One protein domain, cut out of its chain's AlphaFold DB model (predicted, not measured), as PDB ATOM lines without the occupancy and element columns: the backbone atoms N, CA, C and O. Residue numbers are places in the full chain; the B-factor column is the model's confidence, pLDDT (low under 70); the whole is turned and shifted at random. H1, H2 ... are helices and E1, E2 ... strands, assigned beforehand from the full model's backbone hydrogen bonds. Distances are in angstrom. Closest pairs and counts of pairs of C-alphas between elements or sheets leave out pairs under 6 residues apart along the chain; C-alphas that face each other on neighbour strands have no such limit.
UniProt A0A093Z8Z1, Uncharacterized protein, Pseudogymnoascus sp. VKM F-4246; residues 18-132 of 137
ATOM      1  N   TYR A  18     -40.276 -26.684   7.325       68.69
ATOM      2  CA  TYR A  18     -40.658 -26.046   8.574       68.69
ATOM      3  C   TYR A  18     -42.049 -26.526   8.968       68.69
ATOM      4  O   TYR A  18     -43.004 -26.407   8.189       68.69
ATOM      5  N   ARG A  19     -42.171 -27.073  10.178       64.06
ATOM      6  CA  ARG A  19     -43.461 -27.422  10.769       64.06
ATOM      7  C   ARG A  19     -44.031 -26.204  11.474       64.06
ATOM      8  O   ARG A  19     -43.382 -25.572  12.297       64.06
ATOM      9  N   ILE A  20     -45.258 -25.869  11.102       66.88
ATOM     10  CA  ILE A  20     -45.929 -24.660  11.551       66.88
ATOM     11  C   ILE A  20     -47.195 -25.089  12.290       66.88
ATOM     12  O   ILE A  20     -48.072 -25.726  11.689       66.88
ATOM     13  N   PRO A  21     -47.294 -24.797  13.593       58.84
ATOM     14  CA  PRO A  21     -48.442 -25.193  14.393       58.84
ATOM     15  C   PRO A  21     -49.711 -24.494  13.889       58.84
ATOM     16  O   PRO A  21     -49.737 -23.279  13.685       58.84
ATOM     17  N   ARG A  22     -50.796 -25.254  13.719       56.31
ATOM     18  CA  ARG A  22     -52.150 -24.708  13.596       56.31
ATOM     19  C   ARG A  22     -52.783 -24.716  14.979       56.31
ATOM     20  O   ARG A  22     -53.139 -25.772  15.492       56.31
ATOM     21  N   ARG A  23     -52.960 -23.532  15.564       46.94
ATOM     22  CA  ARG A  23     -53.935 -23.362  16.642       46.94
ATOM     23  C   ARG A  23     -55.312 -23.279  15.988       46.94
ATOM     24  O   ARG A  23     -55.619 -22.275  15.350       46.94
ATOM     25  N   ASN A  24     -56.096 -24.344  16.100       44.97
ATOM     26  CA  ASN A  24     -57.533 -24.246  15.892       44.97
ATOM     27  C   ASN A  24     -58.093 -23.601  17.164       44.97
ATOM     28  O   ASN A  24     -57.918 -24.151  18.251       44.97
ATOM     29  N   ASN A  25     -58.681 -22.412  17.047       46.09
ATOM     30  CA  ASN A  25     -59.580 -21.948  18.097       46.09
ATOM     31  C   ASN A  25     -60.836 -22.825  18.009       46.09
ATOM     32  O   ASN A  25     -61.310 -23.098  16.908       46.09
ATOM     33  N   ASP A  26     -61.303 -23.278  19.170       39.03
ATOM     34  CA  ASP A  26     -62.528 -24.053  19.400       39.03
ATOM     35  C   ASP A  26     -62.428 -25.570  19.122       39.03
ATOM     36  O   ASP A  26     -62.799 -26.089  18.073       39.03
ATOM     37  N   GLY A  27     -61.925 -26.313  20.117       42.53
ATOM     38  CA  GLY A  27     -62.219 -27.744  20.330       42.53
ATOM     39  C   GLY A  27     -61.569 -28.784  19.402       42.53
ATOM     40  O   GLY A  27     -61.590 -29.967  19.728       42.53
ATOM     41  N   GLY A  28     -60.969 -28.392  18.277       39.12
ATOM     42  CA  GLY A  28     -60.276 -29.307  17.358       39.12
ATOM     43  C   GLY A  28     -58.798 -29.491  17.718       39.12
ATOM     44  O   GLY A  28     -58.087 -28.504  17.884       39.12
ATOM     45  N   GLY A  29     -58.323 -30.738  17.805       43.47
ATOM     46  CA  GLY A  29     -56.957 -31.086  18.227       43.47
ATOM     47  C   GLY A  29     -55.813 -30.342  17.512       43.47
ATOM     48  O   GLY A  29     -55.983 -29.742  16.448       43.47
ATOM     49  N   ASN A  30     -54.619 -30.401  18.115       50.19
ATOM     50  CA  ASN A  30     -53.403 -29.732  17.637       50.19
ATOM     51  C   ASN A  30     -53.038 -30.174  16.207       50.19
ATOM     52  O   ASN A  30     -52.482 -31.251  15.996       50.19
ATOM     53  N   GLY A  31     -53.323 -29.326  15.218       55.62
ATOM     54  CA  GLY A  31     -52.897 -29.529  13.837       55.62
ATOM     55  C   GLY A  31     -51.524 -28.915  13.569       55.62
ATOM     56  O   GLY A  31     -51.072 -28.007  14.266       55.62
ATOM     57  N   PHE A  32     -50.859 -29.351  12.506       60.09
ATOM     58  CA  PHE A  32     -49.688 -28.661  11.968       60.09
ATOM     59  C   PHE A  32     -49.733 -28.659  10.446       60.09
ATOM     60  O   PHE A  32     -50.353 -29.525   9.832       60.09
ATOM     61  N   HIS A  33     -49.076 -27.683   9.829       66.94
ATOM     62  CA  HIS A  33     -48.802 -27.709   8.402       66.94
ATOM     63  C   HIS A  33     -47.295 -27.676   8.161       66.94
ATOM     64  O   HIS A  33     -46.564 -26.935   8.815       66.94
ATOM     65  N   LEU A  34     -46.826 -28.485   7.215       69.69
ATOM     66  CA  LEU A  34     -45.431 -28.479   6.784       69.69
ATOM     67  C   LEU A  34     -45.278 -27.529   5.595       69.69
ATOM     68  O   LEU A  34     -46.041 -27.598   4.630       69.69
ATOM     69  N   ARG A  35     -44.289 -26.638   5.640       74.44
ATOM     70  CA  ARG A  35     -43.861 -25.837   4.485       74.44
ATOM     71  C   ARG A  35     -42.444 -26.241   4.113       74.44
ATOM     72  O   ARG A  35     -41.526 -26.052   4.898       74.44
ATOM     73  N   ARG A  36     -42.272 -26.794   2.911       79.19
ATOM     74  CA  ARG A  36     -40.950 -27.161   2.381       79.19
ATOM     75  C   ARG A  36     -40.083 -25.921   2.188       79.19
ATOM     76  O   ARG A  36     -40.593 -24.908   1.706       79.19
ATOM     77  N   HIS A  37     -38.792 -26.035   2.476       80.69
ATOM     78  CA  HIS A  37     -37.813 -24.959   2.295       80.69
ATOM     79  C   HIS A  37     -37.833 -24.393   0.871       80.69
ATOM     80  O   HIS A  37     -38.016 -23.195   0.678       80.69
ATOM     81  N   SER A  38     -37.809 -25.274  -0.132       81.19
ATOM     82  CA  SER A  38     -37.867 -24.902  -1.552       81.19
ATOM     83  C   SER A  38     -39.117 -24.098  -1.928       81.19
ATOM     84  O   SER A  38     -39.069 -23.202  -2.771       81.19
ATOM     85  N   SER A  39     -40.253 -24.368  -1.275       81.25
ATOM     86  CA  SER A  39     -41.465 -23.573  -1.474       81.25
ATOM     87  C   SER A  39     -41.291 -22.150  -0.948       81.25
ATOM     88  O   SER A  39     -41.836 -21.227  -1.549       81.25
ATOM     89  N   LEU A  40     -40.594 -21.976   0.173       82.06
ATOM     90  CA  LEU A  40     -40.357 -20.676   0.795       82.06
ATOM     91  C   LEU A  40     -39.312 -19.876   0.017       82.06
ATOM     92  O   LEU A  40     -39.533 -18.698  -0.241       82.06
ATOM     93  N   GLU A  41     -38.242 -20.520  -0.450       84.94
ATOM     94  CA  GLU A  41     -37.247 -19.900  -1.335       84.94
ATOM     95  C   GLU A  41     -37.890 -19.381  -2.619       84.94
ATOM     96  O   GLU A  41     -37.654 -18.241  -3.017       84.94
ATOM     97  N   ARG A  42     -38.784 -20.170  -3.229       82.19
ATOM     98  CA  ARG A  42     -39.547 -19.720  -4.399       82.19
ATOM     99  C   ARG A  42     -40.381 -18.475  -4.093       82.19
ATOM    100  O   ARG A  42     -40.477 -17.605  -4.946       82.19
ATOM    101  N   HIS A  43     -40.966 -18.378  -2.897       79.50
ATOM    102  CA  HIS A  43     -41.703 -17.174  -2.497       79.50
ATOM    103  C   HIS A  43     -40.761 -15.983  -2.299       79.50
ATOM    104  O   HIS A  43     -41.082 -14.875  -2.714       79.50
ATOM    105  N   LEU A  44     -39.597 -16.194  -1.685       83.12
ATOM    106  CA  LEU A  44     -38.625 -15.129  -1.458       83.12
ATOM    107  C   LEU A  44     -37.989 -14.618  -2.753       83.12
ATOM    108  O   LEU A  44     -37.659 -13.434  -2.814       83.12
ATOM    109  N   LYS A  45     -37.851 -15.455  -3.787       83.50
ATOM    110  CA  LYS A  45     -37.278 -15.055  -5.081       83.50
ATOM    111  C   LYS A  45     -37.991 -13.843  -5.689       83.50
ATOM    112  O   LYS A  45     -37.322 -12.931  -6.161       83.50
ATOM    113  N   ASP A  46     -39.318 -13.807  -5.595       76.94
ATOM    114  CA  ASP A  46     -40.149 -12.723  -6.138       76.94
ATOM    115  C   ASP A  46     -40.433 -11.610  -5.108       76.94
ATOM    116  O   ASP A  46     -41.127 -10.635  -5.405       76.94
ATOM    117  N   ALA A  47     -39.935 -11.754  -3.877       80.00
ATOM    118  CA  ALA A  47     -40.130 -10.771  -2.819       80.00
ATOM    119  C   ALA A  47     -39.190  -9.563  -2.985       80.00
ATOM    120  O   ALA A  47     -38.091  -9.716  -3.526       80.00
ATOM    121  N   PRO A  48     -39.536  -8.378  -2.446       81.50
ATOM    122  CA  PRO A  48     -38.621  -7.239  -2.416       81.50
ATOM    123  C   PRO A  48     -37.320  -7.589  -1.673       81.50
ATOM    124  O   PRO A  48     -37.311  -8.525  -0.862       81.50
ATOM    125  N   PRO A  49     -36.209  -6.884  -1.931       83.94
ATOM    126  CA  PRO A  49     -35.022  -6.994  -1.094       83.94
ATOM    127  C   PRO A  49     -35.293  -6.436   0.310       83.94
ATOM    128  O   PRO A  49     -36.201  -5.623   0.515       83.94
ATOM    129  N   VAL A  50     -34.480  -6.864   1.274       84.62
ATOM    130  CA  VAL A  50     -34.420  -6.234   2.595       84.62
ATOM    131  C   VAL A  50     -33.952  -4.787   2.429       84.62
ATOM    132  O   VAL A  50     -33.019  -4.524   1.675       84.62
ATOM    133  N   ASN A  51     -34.592  -3.854   3.137       81.69
ATOM    134  CA  ASN A  51     -34.150  -2.463   3.213       81.69
ATOM    135  C   ASN A  51     -33.738  -2.138   4.663       81.69
ATOM    136  O   ASN A  51     -34.620  -1.915   5.504       81.69
ATOM    137  N   PRO A  52     -32.429  -2.167   4.982       76.19
ATOM    138  CA  PRO A  52     -31.925  -1.832   6.311       76.19
ATOM    139  C   PRO A  52     -32.370  -0.422   6.729       76.19
ATOM    140  O   PRO A  52     -32.195   0.541   5.991       76.19
ATOM    141  N   GLY A  53     -33.002  -0.300   7.900       73.19
ATOM    142  CA  GLY A  53     -33.552   0.970   8.401       73.19
ATOM    143  C   GLY A  53     -35.012   1.262   8.024       73.19
ATOM    144  O   GLY A  53     -35.584   2.239   8.509       73.19
ATOM    145  N   TYR A  54     -35.671   0.418   7.221       77.69
ATOM    146  CA  TYR A  54     -37.102   0.574   6.944       77.69
ATOM    147  C   TYR A  54     -37.966   0.191   8.159       77.69
ATOM    148  O   TYR A  54     -38.117  -0.982   8.501       77.69
ATOM    149  N   THR A  55     -38.596   1.187   8.785       75.25
ATOM    150  CA  THR A  55     -39.490   1.030   9.954       75.25
ATOM    151  C   THR A  55     -40.979   1.066   9.597       75.25
ATOM    152  O   THR A  55     -41.851   1.103  10.469       75.25
ATOM    153  N   GLY A  56     -41.301   1.074   8.301       73.81
ATOM    154  CA  GLY A  56     -42.680   1.153   7.840       73.81
ATOM    155  C   GLY A  56     -43.462  -0.154   8.010       73.81
ATOM    156  O   GLY A  56     -42.950  -1.205   8.387       73.81
ATOM    157  N   LYS A  57     -44.764  -0.088   7.712       72.00
ATOM    158  CA  LYS A  57     -45.688  -1.225   7.879       72.00
ATOM    159  C   LYS A  57     -45.648  -2.229   6.718       72.00
ATOM    160  O   LYS A  57     -46.214  -3.314   6.871       72.00
ATOM    161  N   LYS A  58     -45.014  -1.870   5.590       73.88
ATOM    162  CA  LYS A  58     -44.924  -2.716   4.391       73.88
ATOM    163  C   LYS A  58     -43.955  -3.869   4.602       73.88
ATOM    164  O   LYS A  58     -43.017  -3.762   5.374       73.88
ATOM    165  N   PHE A  59     -44.182  -4.960   3.888       78.38
ATOM    166  CA  PHE A  59     -43.232  -6.062   3.842       78.38
ATOM    167  C   PHE A  59     -42.140  -5.800   2.790       78.38
ATOM    168  O   PHE A  59     -42.460  -5.226   1.746       78.38
ATOM    169  N   PRO A  60     -40.897  -6.261   3.017       84.06
ATOM    170  CA  PRO A  60     -40.388  -6.802   4.281       84.06
ATOM    171  C   PRO A  60     -40.258  -5.734   5.368       84.06
ATOM    172  O   PRO A  60     -39.880  -4.599   5.093       84.06
ATOM    173  N   ARG A  61     -40.551  -6.116   6.614       83.75
ATOM    174  CA  ARG A  61     -40.375  -5.254   7.795       83.75
ATOM    175  C   ARG A  61     -39.545  -5.957   8.851       83.75
ATOM    176  O   ARG A  61     -39.498  -7.187   8.860       83.75
ATOM    177  N   ILE A  62     -38.974  -5.176   9.759       86.75
ATOM    178  CA  ILE A  62     -38.218  -5.686  10.901       86.75
ATOM    179  C   ILE A  62     -39.117  -6.601  11.745       86.75
ATOM    180  O   ILE A  62     -40.239  -6.230  12.110       86.75
ATOM    181  N   TYR A  63     -38.630  -7.808  12.014       84.75
ATOM    182  CA  TYR A  63     -39.192  -8.713  13.003       84.75
ATOM    183  C   TYR A  63     -38.549  -8.398  14.348       84.75
ATOM    184  O   TYR A  63     -37.330  -8.444  14.482       84.75
ATOM    185  N   LYS A  64     -39.378  -8.049  15.330       79.75
ATOM    186  CA  LYS A  64     -38.899  -7.599  16.637       79.75
ATOM    187  C   LYS A  64     -38.383  -8.727  17.527       79.75
ATOM    188  O   LYS A  64     -37.700  -8.439  18.493       79.75
ATOM    189  N   ASN A  65     -38.677  -9.985  17.176       76.12
ATOM    190  CA  ASN A  65     -38.304 -11.153  17.977       76.12
ATOM    191  C   ASN A  65     -38.798 -11.070  19.433       76.12
ATOM    192  O   ASN A  65     -38.181 -11.628  20.325       76.12
ATOM    193  N   ASP A  66     -39.929 -10.381  19.644       71.81
ATOM    194  CA  ASP A  66     -40.575 -10.218  20.955       71.81
ATOM    195  C   ASP A  66     -41.248 -11.525  21.443       71.81
ATOM    196  O   ASP A  66     -41.762 -11.584  22.558       71.81
ATOM    197  N   ASP A  67     -41.318 -12.551  20.586       68.31
ATOM    198  CA  ASP A  67     -41.916 -13.843  20.908       68.31
ATOM    199  C   ASP A  67     -40.863 -14.773  21.531       68.31
ATOM    200  O   ASP A  67     -39.754 -14.902  21.008       68.31
ATOM    201  N   ASN A  68     -41.249 -15.477  22.598       66.12
ATOM    202  CA  ASN A  68     -40.389 -16.456  23.260       66.12
ATOM    203  C   ASN A  68     -40.691 -17.891  22.800       66.12
ATOM    204  O   ASN A  68     -41.829 -18.233  22.449       66.12
ATOM    205  N   ASP A  69     -39.670 -18.741  22.828       66.00
ATOM    206  CA  ASP A  69     -39.782 -20.181  22.634       66.00
ATOM    207  C   ASP A  69     -40.439 -20.882  23.845       66.00
ATOM    208  O   ASP A  69     -40.931 -20.254  24.787       66.00
ATOM    209  N   SER A  70     -40.508 -22.216  23.811       58.25
ATOM    210  CA  SER A  70     -41.078 -23.020  24.902       58.25
ATOM    211  C   SER A  70     -40.281 -22.968  26.210       58.25
ATOM    212  O   SER A  70     -40.824 -23.350  27.244       58.25
ATOM    213  N   GLU A  71     -39.033 -22.511  26.169       58.03
ATOM    214  CA  GLU A  71     -38.121 -22.411  27.310       58.03
ATOM    215  C   GLU A  71     -38.009 -20.966  27.832       58.03
ATOM    216  O   GLU A  71     -37.350 -20.714  28.838       58.03
ATOM    217  N   GLY A  72     -38.714 -20.017  27.203       61.97
ATOM    218  CA  GLY A  72     -38.733 -18.607  27.590       61.97
ATOM    219  C   GLY A  72     -37.606 -17.772  26.976       61.97
ATOM    220  O   GLY A  72     -37.508 -16.589  27.301       61.97
ATOM    221  N   GLY A  73     -36.786 -18.355  26.098       63.47
ATOM    222  CA  GLY A  73     -35.749 -17.660  25.337       63.47
ATOM    223  C   GLY A  73     -36.292 -17.008  24.059       63.47
ATOM    224  O   GLY A  73     -37.400 -17.330  23.630       63.47
ATOM    225  N   PRO A  74     -35.540 -16.088  23.428       67.00
ATOM    226  CA  PRO A  74     -35.955 -15.460  22.177       67.00
ATOM    227  C   PRO A  74     -36.103 -16.501  21.060       67.00
ATOM    228  O   PRO A  74     -35.241 -17.362  20.884       67.00
ATOM    229  N   LEU A  75     -37.178 -16.400  20.266       70.44
ATOM    230  CA  LEU A  75     -37.529 -17.415  19.264       70.44
ATOM    231  C   LEU A  75     -36.441 -17.644  18.202       70.44
ATOM    232  O   LEU A  75     -36.289 -18.752  17.684       70.44
ATOM    233  N   PHE A  76     -35.688 -16.598  17.871       71.69
ATOM    234  CA  PHE A  76     -34.476 -16.688  17.060       71.69
ATOM    235  C   PHE A  76     -33.278 -16.139  17.843       71.69
ATOM    236  O   PHE A  76     -33.435 -15.163  18.579       71.69
ATOM    237  N   PRO A  77     -32.074 -16.714  17.679       68.69
ATOM    238  CA  PRO A  77     -30.890 -16.276  18.418       68.69
ATOM    239  C   PRO A  77     -30.571 -14.802  18.132       68.69
ATOM    240  O   PRO A  77     -30.559 -14.391  16.980       68.69
ATOM    241  N   GLU A  78     -30.268 -13.981  19.138       61.94
ATOM    242  CA  GLU A  78     -30.015 -12.539  18.925       61.94
ATOM    243  C   GLU A  78     -28.811 -12.256  18.008       61.94
ATOM    244  O   GLU A  78     -28.807 -11.270  17.272       61.94
ATOM    245  N   MET A  79     -27.831 -13.167  17.973       56.50
ATOM    246  CA  MET A  79     -26.596 -13.043  17.183       56.50
ATOM    247  C   MET A  79     -26.787 -13.036  15.651       56.50
ATOM    248  O   MET A  79     -25.807 -12.905  14.925       56.50
ATOM    249  N   GLY A  80     -28.013 -13.184  15.141       58.91
ATOM    250  CA  GLY A  80     -28.323 -13.087  13.707       58.91
ATOM    251  C   GLY A  80     -29.155 -11.861  13.308       58.91
ATOM    252  O   GLY A  80     -29.594 -11.793  12.158       58.91
ATOM    253  N   GLY A  81     -29.413 -10.934  14.240       64.50
ATOM    254  CA  GLY A  81     -30.257  -9.754  14.024       64.50
ATOM    255  C   GLY A  81     -29.545  -8.581  13.327       64.50
ATOM    256  O   GLY A  81     -28.323  -8.465  13.436       64.50
ATOM    257  N   PRO A  82     -30.292  -7.682  12.648       80.81
ATOM    258  CA  PRO A  82     -31.755  -7.575  12.602       80.81
ATOM    259  C   PRO A  82     -32.442  -8.605  11.687       80.81
ATOM    260  O   PRO A  82     -31.981  -8.924  10.591       80.81
ATOM    261  N   TYR A  83     -33.602  -9.091  12.134       86.69
ATOM    262  CA  TYR A  83     -34.437 -10.031  11.385       86.69
ATOM    263  C   TYR A  83     -35.538  -9.322  10.603       86.69
ATOM    264  O   TYR A  83     -36.060  -8.288  11.021       86.69
ATOM    265  N   TYR A  84     -35.954  -9.920   9.491       87.50
ATOM    266  CA  TYR A  84     -37.002  -9.398   8.623       87.50
ATOM    267  C   TYR A  84     -38.082 -10.441   8.413       87.50
ATOM    268  O   TYR A  84     -37.804 -11.606   8.153       87.50
ATOM    269  N   GLN A  85     -39.335 -10.013   8.494       87.00
ATOM    270  CA  GLN A  85     -40.477 -10.867   8.207       87.00
ATOM    271  C   GLN A  85     -41.035 -10.593   6.812       87.00
ATOM    272  O   GLN A  85     -41.140  -9.440   6.391       87.00
ATOM    273  N   TYR A  86     -41.479 -11.660   6.151       85.06
ATOM    274  CA  TYR A  86     -42.179 -11.686   4.868       85.06
ATOM    275  C   TYR A  86     -43.481 -12.497   5.000       85.06
ATOM    276  O   TYR A  86     -43.537 -13.439   5.790       85.06
ATOM    277  N   PRO A  87     -44.551 -12.190   4.253       80.12
ATOM    278  CA  PRO A  87     -45.717 -13.059   4.161       80.12
ATOM    279  C   PRO A  87     -45.351 -14.377   3.471       80.12
ATOM    280  O   PRO A  87     -44.689 -14.395   2.439       80.12
ATOM    281  N   ALA A  88     -45.822 -15.499   4.014       72.69
ATOM    282  CA  ALA A  88     -45.570 -16.817   3.432       72.69
ATOM    283  C   ALA A  88     -46.638 -17.245   2.405       72.69
ATOM    284  O   ALA A  88     -46.730 -18.434   2.108       72.69
ATOM    285  N   ASN A  89     -47.471 -16.325   1.906       69.50
ATOM    286  CA  ASN A  89     -48.562 -16.623   0.969       69.50
ATOM    287  C   ASN A  89     -48.096 -16.623  -0.494       69.50
ATOM    288  O   ASN A  89     -47.224 -15.848  -0.870       69.50
ATOM    289  N   SER A  90     -48.755 -17.435  -1.325       54.81
ATOM    290  CA  SER A  90     -48.407 -17.677  -2.737       54.81
ATOM    291  C   SER A  90     -48.683 -16.520  -3.705       54.81
ATOM    292  O   SER A  90     -48.498 -16.687  -4.909       54.81
ATOM    293  N   TYR A  91     -49.175 -15.376  -3.230       60.91
ATOM    294  CA  TYR A  91     -49.499 -14.246  -4.103       60.91
ATOM    295  C   TYR A  91     -48.244 -13.452  -4.446       60.91
ATOM    296  O   TYR A  91     -47.393 -13.225  -3.582       60.91
ATOM    297  N   ARG A  92     -48.160 -12.984  -5.697       59.41
ATOM    298  CA  ARG A  92     -47.044 -12.151  -6.156       59.41
ATOM    299  C   ARG A  92     -46.948 -10.878  -5.301       59.41
ATOM    300  O   ARG A  92     -47.964 -10.287  -4.932       59.41
ATOM    301  N   TYR A  93     -45.732 -10.488  -4.929       64.50
ATOM    302  CA  TYR A  93     -45.486  -9.401  -3.972       64.50
ATOM    303  C   TYR A  93     -45.854  -8.010  -4.504       64.50
ATOM    304  O   TYR A  93     -46.290  -7.150  -3.745       64.50
ATOM    305  N   ASP A  94     -45.742  -7.804  -5.812       63.56
ATOM    306  CA  ASP A  94     -46.213  -6.626  -6.554       63.56
ATOM    307  C   ASP A  94     -47.739  -6.427  -6.468       63.56
ATOM    308  O   ASP A  94     -48.264  -5.302  -6.520       63.56
ATOM    309  N   ALA A  95     -48.465  -7.528  -6.280       64.38
ATOM    310  CA  ALA A  95     -49.889  -7.534  -6.025       64.38
ATOM    311  C   ALA A  95     -50.222  -7.295  -4.548       64.38
ATOM    312  O   ALA A  95     -51.399  -7.224  -4.231       64.38
ATOM    313  N   GLN A  96     -49.262  -7.133  -3.632       67.31
ATOM    314  CA  GLN A  96     -49.557  -6.896  -2.216       67.31
ATOM    315  C   GLN A  96     -49.654  -5.399  -1.877       67.31
ATOM    316  O   GLN A  96     -48.964  -4.546  -2.435       67.31
ATOM    317  N   ASN A  97     -50.538  -5.059  -0.941       65.00
ATOM    318  CA  ASN A  97     -50.676  -3.714  -0.401       65.00
ATOM    319  C   ASN A  97     -49.703  -3.470   0.762       65.00
ATOM    320  O   ASN A  97     -48.946  -4.344   1.185       65.00
ATOM    321  N   ALA A  98     -49.768  -2.269   1.337       61.50
ATOM    322  CA  ALA A  98     -48.865  -1.841   2.400       61.50
ATOM    323  C   ALA A  98     -48.929  -2.662   3.706       61.50
ATOM    324  O   ALA A  98     -48.136  -2.432   4.611       61.50
ATOM    325  N   LYS A  99     -49.890  -3.578   3.831       60.34
ATOM    326  CA  LYS A  99     -50.092  -4.464   4.981       60.34
ATOM    327  C   LYS A  99     -49.907  -5.945   4.598       60.34
ATOM    328  O   LYS A  99     -50.209  -6.820   5.403       60.34
ATOM    329  N   GLY A 100     -49.442  -6.234   3.378       57.50
ATOM    330  CA  GLY A 100     -49.249  -7.592   2.858       57.50
ATOM    331  C   GLY A 100     -50.524  -8.279   2.358       57.50
ATOM    332  O   GLY A 100     -50.463  -9.442   1.969       57.50
ATOM    333  N   HIS A 101     -51.679  -7.602   2.352       60.06
ATOM    334  CA  HIS A 101     -52.873  -8.169   1.716       60.06
ATOM    335  C   HIS A 101     -52.689  -8.157   0.205       60.06
ATOM    336  O   HIS A 101     -52.176  -7.174  -0.325       60.06
ATOM    337  N   CYS A 102     -53.166  -9.179  -0.498       60.50
ATOM    338  CA  CYS A 102     -53.283  -9.075  -1.949       60.50
ATOM    339  C   CYS A 102     -54.253  -7.930  -2.284       60.50
ATOM    340  O   CYS A 102     -55.304  -7.790  -1.646       60.50
ATOM    341  N   LYS A 103     -53.904  -7.125  -3.290       58.09
ATOM    342  CA  LYS A 103     -54.839  -6.318  -4.071       58.09
ATOM    343  C   LYS A 103     -55.961  -7.267  -4.467       58.09
ATOM    344  O   LYS A 103     -55.687  -8.411  -4.820       58.09
ATOM    345  N   SER A 104     -57.177  -6.795  -4.253       60.03
ATOM    346  CA  SER A 104     -58.435  -7.518  -4.312       60.03
ATOM    347  C   SER A 104     -58.445  -8.794  -5.163       60.03
ATOM    348  O   SER A 104     -57.954  -8.798  -6.288       60.03
ATOM    349  N   ASP A 105     -59.058  -9.864  -4.649       59.97
ATOM    350  CA  ASP A 105     -59.387 -11.027  -5.475       59.97
ATOM    351  C   ASP A 105     -60.270 -10.635  -6.679       59.97
ATOM    352  O   ASP A 105     -60.740  -9.501  -6.800       59.97
ATOM    353  N   HIS A 106     -60.552 -11.597  -7.559       52.44
ATOM    354  CA  HIS A 106     -61.476 -11.429  -8.691       52.44
ATOM    355  C   HIS A 106     -62.881 -10.907  -8.299       52.44
ATOM    356  O   HIS A 106     -63.665 -10.565  -9.179       52.44
ATOM    357  N   ARG A 107     -63.214 -10.847  -7.000       55.88
ATOM    358  CA  ARG A 107     -64.474 -10.346  -6.430       55.88
ATOM    359  C   ARG A 107     -64.309  -9.019  -5.682       55.88
ATOM    360  O   ARG A 107     -65.221  -8.613  -4.965       55.88
ATOM    361  N   GLY A 108     -63.164  -8.348  -5.793       59.75
ATOM    362  CA  GLY A 108     -62.929  -7.064  -5.134       59.75
ATOM    363  C   GLY A 108     -62.496  -7.163  -3.662       59.75
ATOM    364  O   GLY A 108     -62.228  -6.127  -3.051       59.75
ATOM    365  N   ARG A 109     -62.373  -8.361  -3.074       59.62
ATOM    366  CA  ARG A 109     -62.125  -8.537  -1.632       59.62
ATOM    367  C   ARG A 109     -60.630  -8.588  -1.305       59.62
ATOM    368  O   ARG A 109     -59.891  -9.322  -1.960       59.62
ATOM    369  N   PRO A 110     -60.158  -7.864  -0.274       58.25
ATOM    370  CA  PRO A 110     -58.761  -7.927   0.140       58.25
ATOM    371  C   PRO A 110     -58.424  -9.332   0.645       58.25
ATOM    372  O   PRO A 110     -59.005  -9.811   1.619       58.25
ATOM    373  N   ILE A 111     -57.458  -9.994   0.005       60.66
ATOM    374  CA  ILE A 111     -57.018 -11.320   0.445       60.66
ATOM    375  C   ILE A 111     -56.026 -11.145   1.588       60.66
ATOM    376  O   ILE A 111     -55.041 -10.419   1.466       60.66
ATOM    377  N   SER A 112     -56.278 -11.813   2.711       63.66
ATOM    378  CA  SER A 112     -55.390 -11.779   3.871       63.66
ATOM    379  C   SER A 112     -53.948 -12.195   3.514       63.66
ATOM    380  O   SER A 112     -53.768 -13.147   2.749       63.66
ATOM    381  N   PRO A 113     -52.909 -11.573   4.117       61.75
ATOM    382  CA  PRO A 113     -51.519 -12.047   4.049       61.75
ATOM    383  C   PRO A 113     -51.325 -13.465   4.618       61.75
ATOM    384  O   PRO A 113     -50.215 -13.993   4.585       61.75
ATOM    385  N   GLY A 114     -52.376 -14.069   5.180       67.62
ATOM    386  CA  GLY A 114     -52.306 -15.333   5.899       67.62
ATOM    387  C   GLY A 114     -51.732 -15.137   7.300       67.62
ATOM    388  O   GLY A 114     -51.282 -14.047   7.666       67.62
ATOM    389  N   SER A 115     -51.746 -16.200   8.094       70.44
ATOM    390  CA  SER A 115     -51.179 -16.239   9.448       70.44
ATOM    391  C   SER A 115     -49.660 -16.426   9.444       70.44
ATOM    392  O   SER A 115     -48.975 -15.995  10.364       70.44
ATOM    393  N   THR A 116     -49.109 -17.039   8.402       77.25
ATOM    394  CA  THR A 116     -47.709 -17.479   8.371       77.25
ATOM    395  C   THR A 116     -46.758 -16.391   7.850       77.25
ATOM    396  O   THR A 116     -47.060 -15.702   6.867       77.25
ATOM    397  N   ARG A 117     -45.584 -16.248   8.471       82.88
ATOM    398  CA  ARG A 117     -44.502 -15.352   8.034       82.88
ATOM    399  C   ARG A 117     -43.181 -16.100   7.911       82.88
ATOM    400  O   ARG A 117     -42.861 -16.913   8.768       82.88
ATOM    401  N   ILE A 118     -42.421 -15.791   6.866       87.12
ATOM    402  CA  ILE A 118     -41.036 -16.237   6.676       87.12
ATOM    403  C   ILE A 118     -40.133 -15.217   7.365       87.12
ATOM    404  O   ILE A 118     -40.308 -14.021   7.132       87.12
ATOM    405  N   ILE A 119     -39.202 -15.674   8.192       87.44
ATOM    406  CA  ILE A 119     -38.215 -14.840   8.877       87.44
ATOM    407  C   ILE A 119     -36.866 -15.024   8.193       87.44
ATOM    408  O   ILE A 119     -36.430 -16.157   7.978       87.44
ATOM    409  N   THR A 120     -36.220 -13.918   7.841       87.94
ATOM    410  CA  THR A 120     -34.901 -13.904   7.209       87.94
ATOM    411  C   THR A 120     -33.926 -13.000   7.949       87.94
ATOM    412  O   THR A 120     -34.339 -12.101   8.680       87.94
ATOM    413  N   ASN A 121     -32.634 -13.191   7.698       87.75
ATOM    414  CA  ASN A 121     -31.596 -12.221   8.049       87.75
ATOM    415  C   ASN A 121     -31.524 -11.072   7.015       87.75
ATOM    416  O   ASN A 121     -32.316 -11.027   6.062       87.75
ATOM    417  N   GLU A 122     -30.560 -10.160   7.179       85.75
ATOM    418  CA  GLU A 122     -30.286  -9.054   6.243       85.75
ATOM    419  C   GLU A 122     -29.977  -9.518   4.811       85.75
ATOM    420  O   GLU A 122     -30.342  -8.850   3.845       85.75
ATOM    421  N   LYS A 123     -29.369 -10.701   4.657       85.81
ATOM    422  CA  LYS A 123     -29.040 -11.311   3.359       85.81
ATOM    423  C   LYS A 123     -30.227 -12.025   2.705       85.81
ATOM    424  O   LYS A 123     -30.062 -12.628   1.646       85.81
ATOM    425  N   LYS A 124     -31.425 -11.949   3.302       86.25
ATOM    426  CA  LYS A 124     -32.651 -12.628   2.844       86.25
ATOM    427  C   LYS A 124     -32.560 -14.162   2.902       86.25
ATOM    428  O   LYS A 124     -33.317 -14.863   2.232       86.25
ATOM    429  N   GLU A 125     -31.672 -14.694   3.734       87.44
ATOM    430  CA  GLU A 125     -31.567 -16.129   4.002       87.44
ATOM    431  C   GLU A 125     -32.611 -16.532   5.043       87.44
ATOM    432  O   GLU A 125     -32.829 -15.806   6.014       87.44
ATOM    433  N   ILE A 126     -33.278 -17.672   4.841       85.88
ATOM    434  CA  ILE A 126     -34.351 -18.126   5.731       85.88
ATOM    435  C   ILE A 126     -33.752 -18.556   7.068       85.88
ATOM    436  O   ILE A 126     -32.983 -19.510   7.142       85.88
ATOM    437  N   VAL A 127     -34.171 -17.874   8.129       84.75
ATOM    438  CA  VAL A 127     -33.839 -18.205   9.519       84.75
ATOM    439  C   VAL A 127     -34.938 -19.080  10.117       84.75
ATOM    440  O   VAL A 127     -34.666 -20.018  10.861       84.75
ATOM    441  N   GLY A 128     -36.195 -18.844   9.730       80.88
ATOM    442  CA  GLY A 128     -37.299 -19.701  10.135       80.88
ATOM    443  C   GLY A 128     -38.657 -19.242   9.638       80.88
ATOM    444  O   GLY A 128     -38.781 -18.403   8.744       80.88
ATOM    445  N   VAL A 129     -39.705 -19.825  10.216       82.00
ATOM    446  CA  VAL A 129     -41.093 -19.525   9.868       82.00
ATOM    447  C   VAL A 129     -41.919 -19.434  11.137       82.00
ATOM    448  O   VAL A 129     -41.867 -20.326  11.978       82.00
ATOM    449  N   ILE A 130     -42.726 -18.383  11.241       77.88
ATOM    450  CA  ILE A 130     -43.653 -18.172  12.354       77.88
ATOM    451  C   ILE A 130     -45.097 -18.203  11.858       77.88
ATOM    452  O   ILE A 130     -45.379 -17.935  10.686       77.88
ATOM    453  N   ALA A 131     -46.036 -18.496  12.751       75.44
ATOM    454  CA  ALA A 131     -47.462 -18.334  12.497       75.44
ATOM    455  C   ALA A 131     -48.085 -17.435  13.558       75.44
ATOM    456  O   ALA A 131     -48.100 -17.768  14.738       75.44
ATOM    457  N   HIS A 132     -48.653 -16.319  13.116       67.94
ATOM    458  CA  HIS A 132     -49.511 -15.499  13.951       67.94
ATOM    459  C   HIS A 132     -50.904 -16.133  13.995       67.94
ATOM    460  O   HIS A 132     -51.516 -16.303  12.933       67.94
TER     461      HIS A 132
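Overview. This is residues 18 to 132 of the 137 residues of an uncharacterized protein of Pseudogymnoascus sp. VKM F-4246 (UniProt A0A093Z8Z1). With little regular structure, 39 of 115 printed residues in named elements, this is a small sheet, E3 E4 E5 E6, with H1 across one face, hairpin E1 and E2 beside E6, and long loops. One named helix and six strands, mixed class, run E1, E2, H1, E3, E4, E5, E6; E4 E5 E6 form a meander, each strand antiparallel to the one before. It is compact, radius of gyration of the C-alphas 14.7 A, spanning 44 by 42 by 26 A.

Along the chain. Find C-alpha 18 at (-40.658, -26.046, 8.574), beginning E1, residues 18 to 22; then come E2, 31 to 36, 16.7 A long, H1, 37 to 45, E3, 61 to 63, E4, 83 to 87, E5, 116 to 120, and E6, 126 to 131, which ends with C-alpha 131 at (-47.462, -18.334, 12.497).

Arrangement. In hairpin E1 and E2, see N 20 and O 33, 2.8 A. The closest C-alphas of E1 and E6, Ile 20 and Ala 131, are 6.6 A apart. H1, each O i to N i+4 pair within hydrogen-bond range, is on the sheet, height 9.4 A, across E5 at 78 degrees on the local plane. E3 and E4 meet only at a point. Hairpins E4 and E5, E5 and E6 show N 86 and O 118, N 119 and O 128, each 2.8 A.

Size, cuts and confidence. The printed part has no cut; links H1 to E3, E3 to E4 and E4 to E5 are long. Mean pLDDT of the printed part is 70.2; 57 residues are under 70, among them 89 to 114.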